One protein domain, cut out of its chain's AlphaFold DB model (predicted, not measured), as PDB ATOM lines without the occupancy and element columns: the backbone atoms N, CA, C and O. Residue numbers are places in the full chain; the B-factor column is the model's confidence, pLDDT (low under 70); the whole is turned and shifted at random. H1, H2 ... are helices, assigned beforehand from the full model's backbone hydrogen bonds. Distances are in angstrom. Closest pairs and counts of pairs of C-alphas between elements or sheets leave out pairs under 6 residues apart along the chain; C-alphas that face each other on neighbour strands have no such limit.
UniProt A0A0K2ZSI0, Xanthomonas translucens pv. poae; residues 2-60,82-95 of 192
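AT A GLANCE: This is residues 2 to 60 and 82 to 95 of the 192 residues of a protein of Xanthomonas translucens pv. poae (UniProt A0A0K2ZSI0). Three helices, H4, H1 and H3, form a loosely joined group with few contacts: H4 and H1 lie side by side and almost parallel at one end, and H3 sits in the middle of the model at a slight slant to H1. The short helix H2 lies at the other end, beyond H3, reached by links without named elements. The printed part has 73 residues with four named helices, in the order H1, H2, H3, H4, and no named strand; the class is all helix. The whole is compact, with a radius of gyration of the C-alphas of 12.3 A, and spans 36 by 24 by 21 A.

HOW THE PARTS SIT: Start with the longest helix, H4, residues 82 to 95. H1, residues 2 to 11, is close to it but not clearly touching; their closest C-alphas, Leu 3 and Ile 84, are 7.3 A apart. The two run the same way at a shallow tilt of 7 degrees. H1 only just touches H3, residues 42 to 52, with 3 pairs of C-alphas within 8 A; the closest, Phe 11 and Leu 51, are 6.2 A apart. They run the same way at a shallow tilt of 26 degrees. H3 and H2, residues 27 to 32, are near each other, with 5 pairs of C-alphas within 10 A. H4 is apart from H2 and H3. In H1, H2, H3 and H4 every O i to N i+4 pair is within hydrogen-bond range.

IN THESE COORDINATES: Find C-alpha 82 at (-57.690, 32.882, -9.979); from there H4 runs 19.6 A to C-alpha 95 at (-41.074, 28.161, -0.635). H1 begins at C-alpha 2, (-47.173, 38.075, -14.685), and covers 14.1 A. H3 measures 14.9 A and H2 8.7 A.

THE WHOLE: The C-alphas farthest apart, Arg 27 and Met 82, are 37.2 A apart. Residues 61 to 81 are not printed; C-alphas 60 and 82 stand 33.3 A apart across this cut. The link from H1 to H2 is long, that from H2 to H3 short. Mean pLDDT of the printed part is 71.4; look for values under 70 in residues 2 to 21, 37 to 41, 82 to 92 and 94 to 95.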
ATOM      1  N   LEU A   2     -46.857  38.143 -16.133       51.97
ATOM      2  CA  LEU A   2     -47.173  38.075 -14.685       51.97
ATOM      3  C   LEU A   2     -46.547  36.862 -13.969       51.97
ATOM      4  O   LEU A   2     -45.914  37.029 -12.934       51.97
ATOM      5  N   LEU A   3     -46.637  35.665 -14.561       52.50
ATOM      6  CA  LEU A   3     -46.008  34.441 -14.038       52.50
ATOM      7  C   LEU A   3     -44.482  34.577 -13.943       52.50
ATOM      8  O   LEU A   3     -43.899  34.318 -12.896       52.50
ATOM      9  N   THR A   4     -43.858  35.089 -15.007       53.72
ATOM     10  CA  THR A   4     -42.422  35.385 -15.061       53.72
ATOM     11  C   THR A   4     -42.010  36.383 -13.976       53.72
ATOM     12  O   THR A   4     -41.019  36.158 -13.293       53.72
ATOM     13  N   ARG A   5     -42.796  37.447 -13.740       56.19
ATOM     14  CA  ARG A   5     -42.533  38.426 -12.670       56.19
ATOM     15  C   ARG A   5     -42.687  37.837 -11.269       56.19
ATOM     16  O   ARG A   5     -41.863  38.136 -10.416       56.19
ATOM     17  N   CYS A   6     -43.697  37.004 -11.020       56.19
ATOM     18  CA  CYS A   6     -43.883  36.368  -9.713       56.19
ATOM     19  C   CYS A   6     -42.776  35.354  -9.406       56.19
ATOM     20  O   CYS A   6     -42.241  35.363  -8.301       56.19
ATOM     21  N   VAL A   7     -42.395  34.523 -10.381       55.56
ATOM     22  CA  VAL A   7     -41.297  33.559 -10.213       55.56
ATOM     23  C   VAL A   7     -39.953  34.283 -10.108       55.56
ATOM     24  O   VAL A   7     -39.176  33.974  -9.213       55.56
ATOM     25  N   SER A   8     -39.713  35.324 -10.910       57.19
ATOM     26  CA  SER A   8     -38.514  36.165 -10.790       57.19
ATOM     27  C   SER A   8     -38.439  36.922  -9.457       57.19
ATOM     28  O   SER A   8     -37.343  37.130  -8.939       57.19
ATOM     29  N   PHE A   9     -39.573  37.318  -8.872       55.72
ATOM     30  CA  PHE A   9     -39.615  37.936  -7.544       55.72
ATOM     31  C   PHE A   9     -39.352  36.922  -6.420       55.72
ATOM     32  O   PHE A   9     -38.687  37.262  -5.444       55.72
ATOM     33  N   LEU A  10     -39.834  35.678  -6.555       55.53
ATOM     34  CA  LEU A  10     -39.633  34.629  -5.547       55.53
ATOM     35  C   LEU A  10     -38.230  34.004  -5.592       55.53
ATOM     36  O   LEU A  10     -37.666  33.716  -4.540       55.53
ATOM     37  N   PHE A  11     -37.679  33.795  -6.789       55.44
ATOM     38  CA  PHE A  11     -36.437  33.042  -7.004       55.44
ATOM     39  C   PHE A  11     -35.238  33.907  -7.435       55.44
ATOM     40  O   PHE A  11     -34.132  33.391  -7.568       55.44
ATOM     41  N   GLY A  12     -35.427  35.220  -7.602       50.91
ATOM     42  CA  GLY A  12     -34.410  36.139  -8.117       50.91
ATOM     43  C   GLY A  12     -34.442  36.250  -9.648       50.91
ATOM     44  O   GLY A  12     -34.898  35.353 -10.356       50.91
ATOM     45  N   ARG A  13     -34.010  37.400 -10.180       51.44
ATOM     46  CA  ARG A  13     -33.903  37.648 -11.630       51.44
ATOM     47  C   ARG A  13     -32.851  36.712 -12.226       51.44
ATOM     48  O   ARG A  13     -31.664  36.919 -11.996       51.44
ATOM     49  N   SER A  14     -33.265  35.690 -12.967       55.09
ATOM     50  CA  SER A  14     -32.309  34.811 -13.661       55.09
ATOM     51  C   SER A  14     -32.754  34.339 -15.040       55.09
ATOM     52  O   SER A  14     -31.894  33.898 -15.787       55.09
ATOM     53  N   PHE A  15     -34.043  34.442 -15.385       61.62
ATOM     54  CA  PHE A  15     -34.527  34.074 -16.714       61.62
ATOM     55  C   PHE A  15     -35.370  35.196 -17.324       61.62
ATOM     56  O   PHE A  15     -36.357  35.611 -16.704       61.62
ATOM     57  N   ASP A  16     -34.998  35.668 -18.512       62.06
ATOM     58  CA  ASP A  16     -35.752  36.660 -19.287       62.06
ATOM     59  C   ASP A  16     -36.939  35.989 -20.014       62.06
ATOM     60  O   ASP A  16     -38.050  36.530 -20.050       62.06
ATOM     61  N   ASP A  17     -36.764  34.733 -20.458       65.38
ATOM     62  CA  ASP A  17     -37.837  33.889 -21.005       65.38
ATOM     63  C   ASP A  17     -37.884  32.483 -20.376       65.38
ATOM     64  O   ASP A  17     -37.302  31.498 -20.839       65.38
ATOM     65  N   MET A  18     -38.684  32.367 -19.316       63.22
ATOM     66  CA  MET A  18     -38.903  31.107 -18.602       63.22
ATOM     67  C   MET A  18     -39.725  30.071 -19.391       63.22
ATOM     68  O   MET A  18     -39.744  28.901 -19.009       63.22
ATOM     69  N   LEU A  19     -40.401  30.448 -20.478       64.44
ATOM     70  CA  LEU A  19     -41.254  29.535 -21.252       64.44
ATOM     71  C   LEU A  19     -40.617  29.097 -22.575       64.44
ATOM     72  O   LEU A  19     -41.228  28.324 -23.311       64.44
ATOM     73  N   SER A  20     -39.391  29.537 -22.863       68.19
ATOM     74  CA  SER A  20     -38.634  29.041 -24.012       68.19
ATOM     75  C   SER A  20     -38.448  27.523 -23.929       68.19
ATOM     76  O   SER A  20     -38.088  26.991 -22.881       68.19
ATOM     77  N   GLY A  21     -38.692  26.805 -25.027       69.81
ATOM     78  CA  GLY A  21     -38.549  25.344 -25.083       69.81
ATOM     79  C   GLY A  21     -37.114  24.866 -25.338       69.81
ATOM     80  O   GLY A  21     -36.788  23.716 -25.051       69.81
ATOM     81  N   TYR A  22     -36.238  25.732 -25.859       78.06
ATOM     82  CA  TYR A  22     -34.872  25.350 -26.218       78.06
ATOM     83  C   TYR A  22     -33.928  25.516 -25.023       78.06
ATOM     84  O   TYR A  22     -33.629  26.637 -24.608       78.06
ATOM     85  N   ARG A  23     -33.466  24.397 -24.451       85.38
ATOM     86  CA  ARG A  23     -32.580  24.373 -23.278       85.38
ATOM     87  C   ARG A  23     -31.523  23.285 -23.390       85.38
ATOM     88  O   ARG A  23     -31.800  22.182 -23.853       85.38
ATOM     89  N   VAL A  24     -30.325  23.588 -22.898       86.25
ATOM     90  CA  VAL A  24     -29.208  22.641 -22.802       86.25
ATOM     91  C   VAL A  24     -28.952  22.337 -21.330       86.25
ATOM     92  O   VAL A  24     -28.789  23.248 -20.521       86.25
ATOM     93  N   PHE A  25     -28.904  21.051 -20.978       88.81
ATOM     94  CA  PHE A  25     -28.707  20.596 -19.603       88.81
ATOM     95  C   PHE A  25     -27.460  19.722 -19.482       88.81
ATOM     96  O   PHE A  25     -27.172  18.894 -20.345       88.81
ATOM     97  N   SER A  26     -26.737  19.854 -18.370       88.56
ATOM     98  CA  SER A  26     -25.655  18.924 -18.038       88.56
ATOM     99  C   SER A  26     -26.210  17.573 -17.571       88.56
ATOM    100  O   SER A  26     -27.305  17.490 -17.012       88.56
ATOM    101  N   ARG A  27     -25.417  16.499 -17.702       86.50
ATOM    102  CA  ARG A  27     -25.765  15.171 -17.154       86.50
ATOM    103  C   ARG A  27     -26.141  15.244 -15.672       86.50
ATOM    104  O   ARG A  27     -27.070  14.570 -15.236       86.50
ATOM    105  N   ARG A  28     -25.412  16.069 -14.919       89.88
ATOM    106  CA  ARG A  28     -25.605  16.303 -13.486       89.88
ATOM    107  C   ARG A  28     -27.002  16.842 -13.184       89.88
ATOM    108  O   ARG A  28     -27.672  16.319 -12.305       89.88
ATOM    109  N   TYR A  29     -27.441  17.824 -13.968       89.38
ATOM    110  CA  TYR A  29     -28.774  18.409 -13.875       89.38
ATOM    111  C   TYR A  29     -29.867  17.373 -14.168       89.38
ATOM    112  O   TYR A  29     -30.770  17.166 -13.363       89.38
ATOM    113  N   VAL A  30     -29.761  16.674 -15.303       89.31
ATOM    114  CA  VAL A  30     -30.797  15.728 -15.759       89.31
ATOM    115  C   VAL A  30     -30.996  14.589 -14.761       89.31
ATOM    116  O   VAL A  30     -32.113  14.138 -14.539       89.31
ATOM    117  N   LYS A  31     -29.914  14.121 -14.138       88.88
ATOM    118  CA  LYS A  31     -29.956  13.002 -13.193       88.88
ATOM    119  C   LYS A  31     -30.384  13.396 -11.775       88.88
ATOM    120  O   LYS A  31     -30.781  12.509 -11.027       88.88
ATOM    121  N   SER A  32     -30.326  14.676 -11.408       86.81
ATOM    122  CA  SER A  32     -30.855  15.175 -10.130       86.81
ATOM    123  C   SER A  32     -32.272  15.739 -10.233       86.81
ATOM    124  O   SER A  32     -32.893  15.992  -9.201       86.81
ATOM    125  N   PHE A  33     -32.766  15.976 -11.452       87.31
ATOM    126  CA  PHE A  33     -34.072  16.571 -11.691       87.31
ATOM    127  C   PHE A  33     -35.198  15.563 -11.417       87.31
ATOM    128  O   PHE A  33     -35.288  14.533 -12.090       87.31
ATOM    129  N   PRO A  34     -36.084  15.841 -10.448       78.88
ATOM    130  CA  PRO A  34     -37.203  14.967 -10.157       78.88
ATOM    131  C   PRO A  34     -38.387  15.337 -11.062       78.88
ATOM    132  O   PRO A  34     -39.138  16.247 -10.728       78.88
ATOM    133  N   ALA A  35     -38.578  14.630 -12.177       78.06
ATOM    134  CA  ALA A  35     -39.658  14.901 -13.133       78.06
ATOM    135  C   ALA A  35     -41.048  14.582 -12.539       78.06
ATOM    136  O   ALA A  35     -41.484  13.433 -12.570       78.06
ATOM    137  N   HIS A  36     -41.714  15.588 -11.957       71.69
ATOM    138  CA  HIS A  36     -43.058  15.460 -11.373       71.69
ATOM    139  C   HIS A  36     -44.147  16.086 -12.260       71.69
ATOM    140  O   HIS A  36     -45.293  15.638 -12.199       71.69
ATOM    141  N   ALA A  37     -43.816  17.081 -13.091       69.62
ATOM    142  CA  ALA A  37     -44.754  17.667 -14.042       69.62
ATOM    143  C   ALA A  37     -45.175  16.663 -15.122       69.62
ATOM    144  O   ALA A  37     -44.352  15.975 -15.722       69.62
ATOM    145  N   ALA A  38     -46.477  16.644 -15.415       56.50
ATOM    146  CA  ALA A  38     -47.089  15.818 -16.458       56.50
ATOM    147  C   ALA A  38     -47.598  16.642 -17.668       56.50
ATOM    148  O   ALA A  38     -48.397  16.143 -18.455       56.50
ATOM    149  N   GLY A  39     -47.191  17.913 -17.818       64.94
ATOM    150  CA  GLY A  39     -47.726  18.801 -18.863       64.94
ATOM    151  C   GLY A  39     -46.943  20.104 -19.078       64.94
ATOM    152  O   GLY A  39     -45.728  20.141 -18.910       64.94
ATOM    153  N   PHE A  40     -47.658  21.186 -19.417       52.44
ATOM    154  CA  PHE A  40     -47.135  22.520 -19.800       52.44
ATOM    155  C   PHE A  40     -46.397  23.290 -18.678       52.44
ATOM    156  O   PHE A  40     -46.064  24.462 -18.819       52.44
ATOM    157  N   GLU A  41     -46.218  22.662 -17.517       67.94
ATOM    158  CA  GLU A  41     -45.534  23.235 -16.354       67.94
ATOM    159  C   GLU A  41     -44.080  22.744 -16.249       67.94
ATOM    160  O   GLU A  41     -43.327  23.228 -15.404       67.94
ATOM    161  N   THR A  42     -43.661  21.823 -17.126       74.38
ATOM    162  CA  THR A  42     -42.337  21.181 -17.088       74.38
ATOM    163  C   THR A  42     -41.208  22.203 -17.234       74.38
ATOM    164  O   THR A  42     -40.228  22.156 -16.495       74.38
ATOM    165  N   GLU A  43     -41.360  23.185 -18.121       77.06
ATOM    166  CA  GLU A  43     -40.413  24.289 -18.313       77.06
ATOM    167  C   GLU A  43     -40.222  25.103 -17.028       77.06
ATOM    168  O   GLU A  43     -39.104  25.486 -16.676       77.06
ATOM    169  N   THR A  44     -41.318  25.322 -16.300       74.31
ATOM    170  CA  THR A  44     -41.302  26.053 -15.031       74.31
ATOM    171  C   THR A  44     -40.671  25.208 -13.929       74.31
ATOM    172  O   THR A  44     -39.863  25.729 -13.166       74.31
ATOM    173  N   GLU A  45     -40.970  23.907 -13.857       78.56
ATOM    174  CA  GLU A  45     -40.319  23.005 -12.899       78.56
ATOM    175  C   GLU A  45     -38.808  22.932 -13.111       78.56
ATOM    176  O   GLU A  45     -38.054  22.948 -12.136       78.56
ATOM    177  N   LEU A  46     -38.361  22.891 -14.369       84.81
ATOM    178  CA  LEU A  46     -36.944  22.920 -14.718       84.81
ATOM    179  C   LEU A  46     -36.295  24.219 -14.208       84.81
ATOM    180  O   LEU A  46     -35.327  24.181 -13.447       84.81
ATOM    181  N   ALA A  47     -36.869  25.376 -14.543       79.12
ATOM    182  CA  ALA A  47     -36.357  26.662 -14.071       79.12
ATOM    183  C   ALA A  47     -36.326  26.747 -12.530       79.12
ATOM    184  O   ALA A  47     -35.305  27.108 -11.943       79.12
ATOM    185  N   VAL A  48     -37.409  26.342 -11.860       78.75
ATOM    186  CA  VAL A  48     -37.507  26.332 -10.393       78.75
ATOM    187  C   VAL A  48     -36.487  25.377  -9.772       78.75
ATOM    188  O   VAL A  48     -35.882  25.722  -8.761       78.75
ATOM    189  N   HIS A  49     -36.239  24.205 -10.362       85.12
ATOM    190  CA  HIS A  49     -35.235  23.267  -9.860       85.12
ATOM    191  C   HIS A  49     -33.820  23.853  -9.906       85.12
ATOM    192  O   HIS A  49     -33.080  23.741  -8.922       85.12
ATOM    193  N   ALA A  50     -33.462  24.510 -11.015       85.00
ATOM    194  CA  ALA A  50     -32.176  25.186 -11.161       85.00
ATOM    195  C   ALA A  50     -31.989  26.272 -10.087       85.00
ATOM    196  O   ALA A  50     -30.946  26.324  -9.430       85.00
ATOM    197  N   LEU A  51     -33.021  27.090  -9.862       80.06
ATOM    198  CA  LEU A  51     -32.994  28.193  -8.897       80.06
ATOM    199  C   LEU A  51     -32.989  27.699  -7.448       80.06
ATOM    200  O   LEU A  51     -32.176  28.154  -6.644       80.06
ATOM    201  N   GLN A  52     -33.834  26.716  -7.123       79.69
ATOM    202  CA  GLN A  52     -33.937  26.123  -5.787       79.69
ATOM    203  C   GLN A  52     -32.597  25.531  -5.323       79.69
ATOM    204  O   GLN A  52     -32.249  25.628  -4.146       79.69
ATOM    205  N   LEU A  53     -31.822  24.944  -6.240       83.12
ATOM    206  CA  LEU A  53     -30.503  24.376  -5.950       83.12
ATOM    207  C   LEU A  53     -29.337  25.343  -6.205       83.12
ATOM    208  O   LEU A  53     -28.187  24.962  -5.974       83.12
ATOM    209  N   ARG A  54     -29.625  26.584  -6.626       81.81
ATOM    210  CA  ARG A  54     -28.638  27.614  -6.996       81.81
ATOM    211  C   ARG A  54     -27.603  27.098  -7.998       81.81
ATOM    212  O   ARG A  54     -26.398  27.276  -7.817       81.81
ATOM    213  N   MET A  55     -28.075  26.396  -9.023       85.31
ATOM    214  CA  MET A  55     -27.214  25.881 -10.083       85.31
ATOM    215  C   MET A  55     -26.708  27.019 -10.982       85.31
ATOM    216  O   MET A  55     -27.418  28.010 -11.154       85.31
ATOM    217  N   PRO A  56     -25.514  26.887 -11.589       82.69
ATOM    218  CA  PRO A  56     -25.051  27.832 -12.598       82.69
ATOM    219  C   PRO A  56     -25.935  27.743 -13.848       82.69
ATOM    220  O   PRO A  56     -26.147  26.659 -14.393       82.69
ATOM    221  N   VAL A  57     -26.442  28.893 -14.289       82.31
ATOM    222  CA  VAL A  57     -27.329  29.047 -15.446       82.31
ATOM    223  C   VAL A  57     -26.831  30.229 -16.277       82.31
ATOM    224  O   VAL A  57     -26.410  31.238 -15.715       82.31
ATOM    225  N   ALA A  58     -26.894  30.104 -17.601       79.88
ATOM    226  CA  ALA A  58     -26.645  31.190 -18.540       79.88
ATOM    227  C   ALA A  58     -27.743  31.198 -19.611       79.88
ATOM    228  O   ALA A  58     -28.145  30.137 -20.092       79.88
ATOM    229  N   GLU A  59     -28.208  32.388 -19.983       77.38
ATOM    230  CA  GLU A  59     -29.089  32.590 -21.132       77.38
ATOM    231  C   GLU A  59     -28.267  33.113 -22.308       77.38
ATOM    232  O   GLU A  59     -27.437  34.009 -22.157       77.38
ATOM    233  N   VAL A  60     -28.492  32.535 -23.488       77.50
ATOM    234  CA  VAL A  60     -27.872  32.971 -24.739       77.50
ATOM    235  C   VAL A  60     -28.988  33.452 -25.646       77.50
ATOM    236  O   VAL A  60     -29.921  32.700 -25.930       77.50
ATOM    237  N   MET A  82     -57.523  33.774 -11.134       67.00
ATOM    238  CA  MET A  82     -57.690  32.882  -9.979       67.00
ATOM    239  C   MET A  82     -56.734  31.686 -10.024       67.00
ATOM    240  O   MET A  82     -56.187  31.300  -8.989       67.00
ATOM    241  N   ARG A  83     -56.467  31.132 -11.214       63.56
ATOM    242  CA  ARG A  83     -55.450  30.089 -11.399       63.56
ATOM    243  C   ARG A  83     -54.064  30.601 -11.004       63.56
ATOM    244  O   ARG A  83     -53.377  29.927 -10.248       63.56
ATOM    245  N   ILE A  84     -53.693  31.805 -11.441       64.75
ATOM    246  CA  ILE A  84     -52.424  32.453 -11.086       64.75
ATOM    247  C   ILE A  84     -52.340  32.691  -9.573       64.75
ATOM    248  O   ILE A  84     -51.317  32.369  -8.976       64.75
ATOM    249  N   LEU A  85     -53.404  33.186  -8.934       67.06
ATOM    250  CA  LEU A  85     -53.439  33.390  -7.480       67.06
ATOM    251  C   LEU A  85     -53.253  32.074  -6.711       67.06
ATOM    252  O   LEU A  85     -52.472  32.018  -5.761       67.06
ATOM    253  N   LEU A  86     -53.922  31.004  -7.144       69.62
ATOM    254  CA  LEU A  86     -53.745  29.654  -6.602       69.62
ATOM    255  C   LEU A  86     -52.310  29.155  -6.783       69.62
ATOM    256  O   LEU A  86     -51.748  28.583  -5.849       69.62
ATOM    257  N   THR A  87     -51.699  29.395  -7.942       64.44
ATOM    258  CA  THR A  87     -50.294  29.053  -8.187       64.44
ATOM    259  C   THR A  87     -49.368  29.842  -7.268       64.44
ATOM    260  O   THR A  87     -48.479  29.245  -6.672       64.44
ATOM    261  N   ILE A  88     -49.605  31.143  -7.072       66.81
ATOM    262  CA  ILE A  88     -48.832  31.989  -6.148       66.81
ATOM    263  C   ILE A  88     -48.971  31.483  -4.710       66.81
ATOM    264  O   ILE A  88     -47.963  31.333  -4.027       66.81
ATOM    265  N   LEU A  89     -50.184  31.158  -4.256       67.31
ATOM    266  CA  LEU A  89     -50.426  30.587  -2.925       67.31
ATOM    267  C   LEU A  89     -49.724  29.238  -2.741       67.31
ATOM    268  O   LEU A  89     -49.098  29.002  -1.706       67.31
ATOM    269  N   ARG A  90     -49.788  28.363  -3.750       68.75
ATOM    270  CA  ARG A  90     -49.079  27.075  -3.751       68.75
ATOM    271  C   ARG A  90     -47.565  27.269  -3.696       68.75
ATOM    272  O   ARG A  90     -46.917  26.603  -2.895       68.75
ATOM    273  N   LEU A  91     -47.019  28.200  -4.481       66.56
ATOM    274  CA  LEU A  91     -45.593  28.538  -4.477       66.56
ATOM    275  C   LEU A  91     -45.165  29.128  -3.135       66.56
ATOM    276  O   LEU A  91     -44.161  28.708  -2.575       66.56
ATOM    277  N   PHE A  92     -45.944  30.055  -2.580       67.69
ATOM    278  CA  PHE A  92     -45.637  30.693  -1.303       67.69
ATOM    279  C   PHE A  92     -45.641  29.679  -0.152       67.69
ATOM    280  O   PHE A  92     -44.739  29.693   0.688       67.69
ATOM    281  N   LYS A  93     -46.594  28.737  -0.163       70.12
ATOM    282  CA  LYS A  93     -46.622  27.596   0.764       70.12
ATOM    283  C   LYS A  93     -45.435  26.647   0.563       70.12
ATOM    284  O   LYS A  93     -44.944  26.106   1.547       70.12
ATOM    285  N   ALA A  94     -44.994  26.421  -0.673       66.31
ATOM    286  CA  ALA A  94     -43.875  25.528  -0.973       66.31
ATOM    287  C   ALA A  94     -42.508  26.141  -0.615       66.31
ATOM    288  O   ALA A  94     -41.626  25.420  -0.157       66.31
ATOM    289  N   GLU A  95     -42.348  27.452  -0.805       67.00
ATOM    290  CA  GLU A  95     -41.074  28.161  -0.635       67.00
ATOM    291  C   GLU A  95     -40.853  28.630   0.809       67.00
ATOM    292  O   GLU A  95     -39.739  28.581   1.327       67.00
TER     293      GLU A  95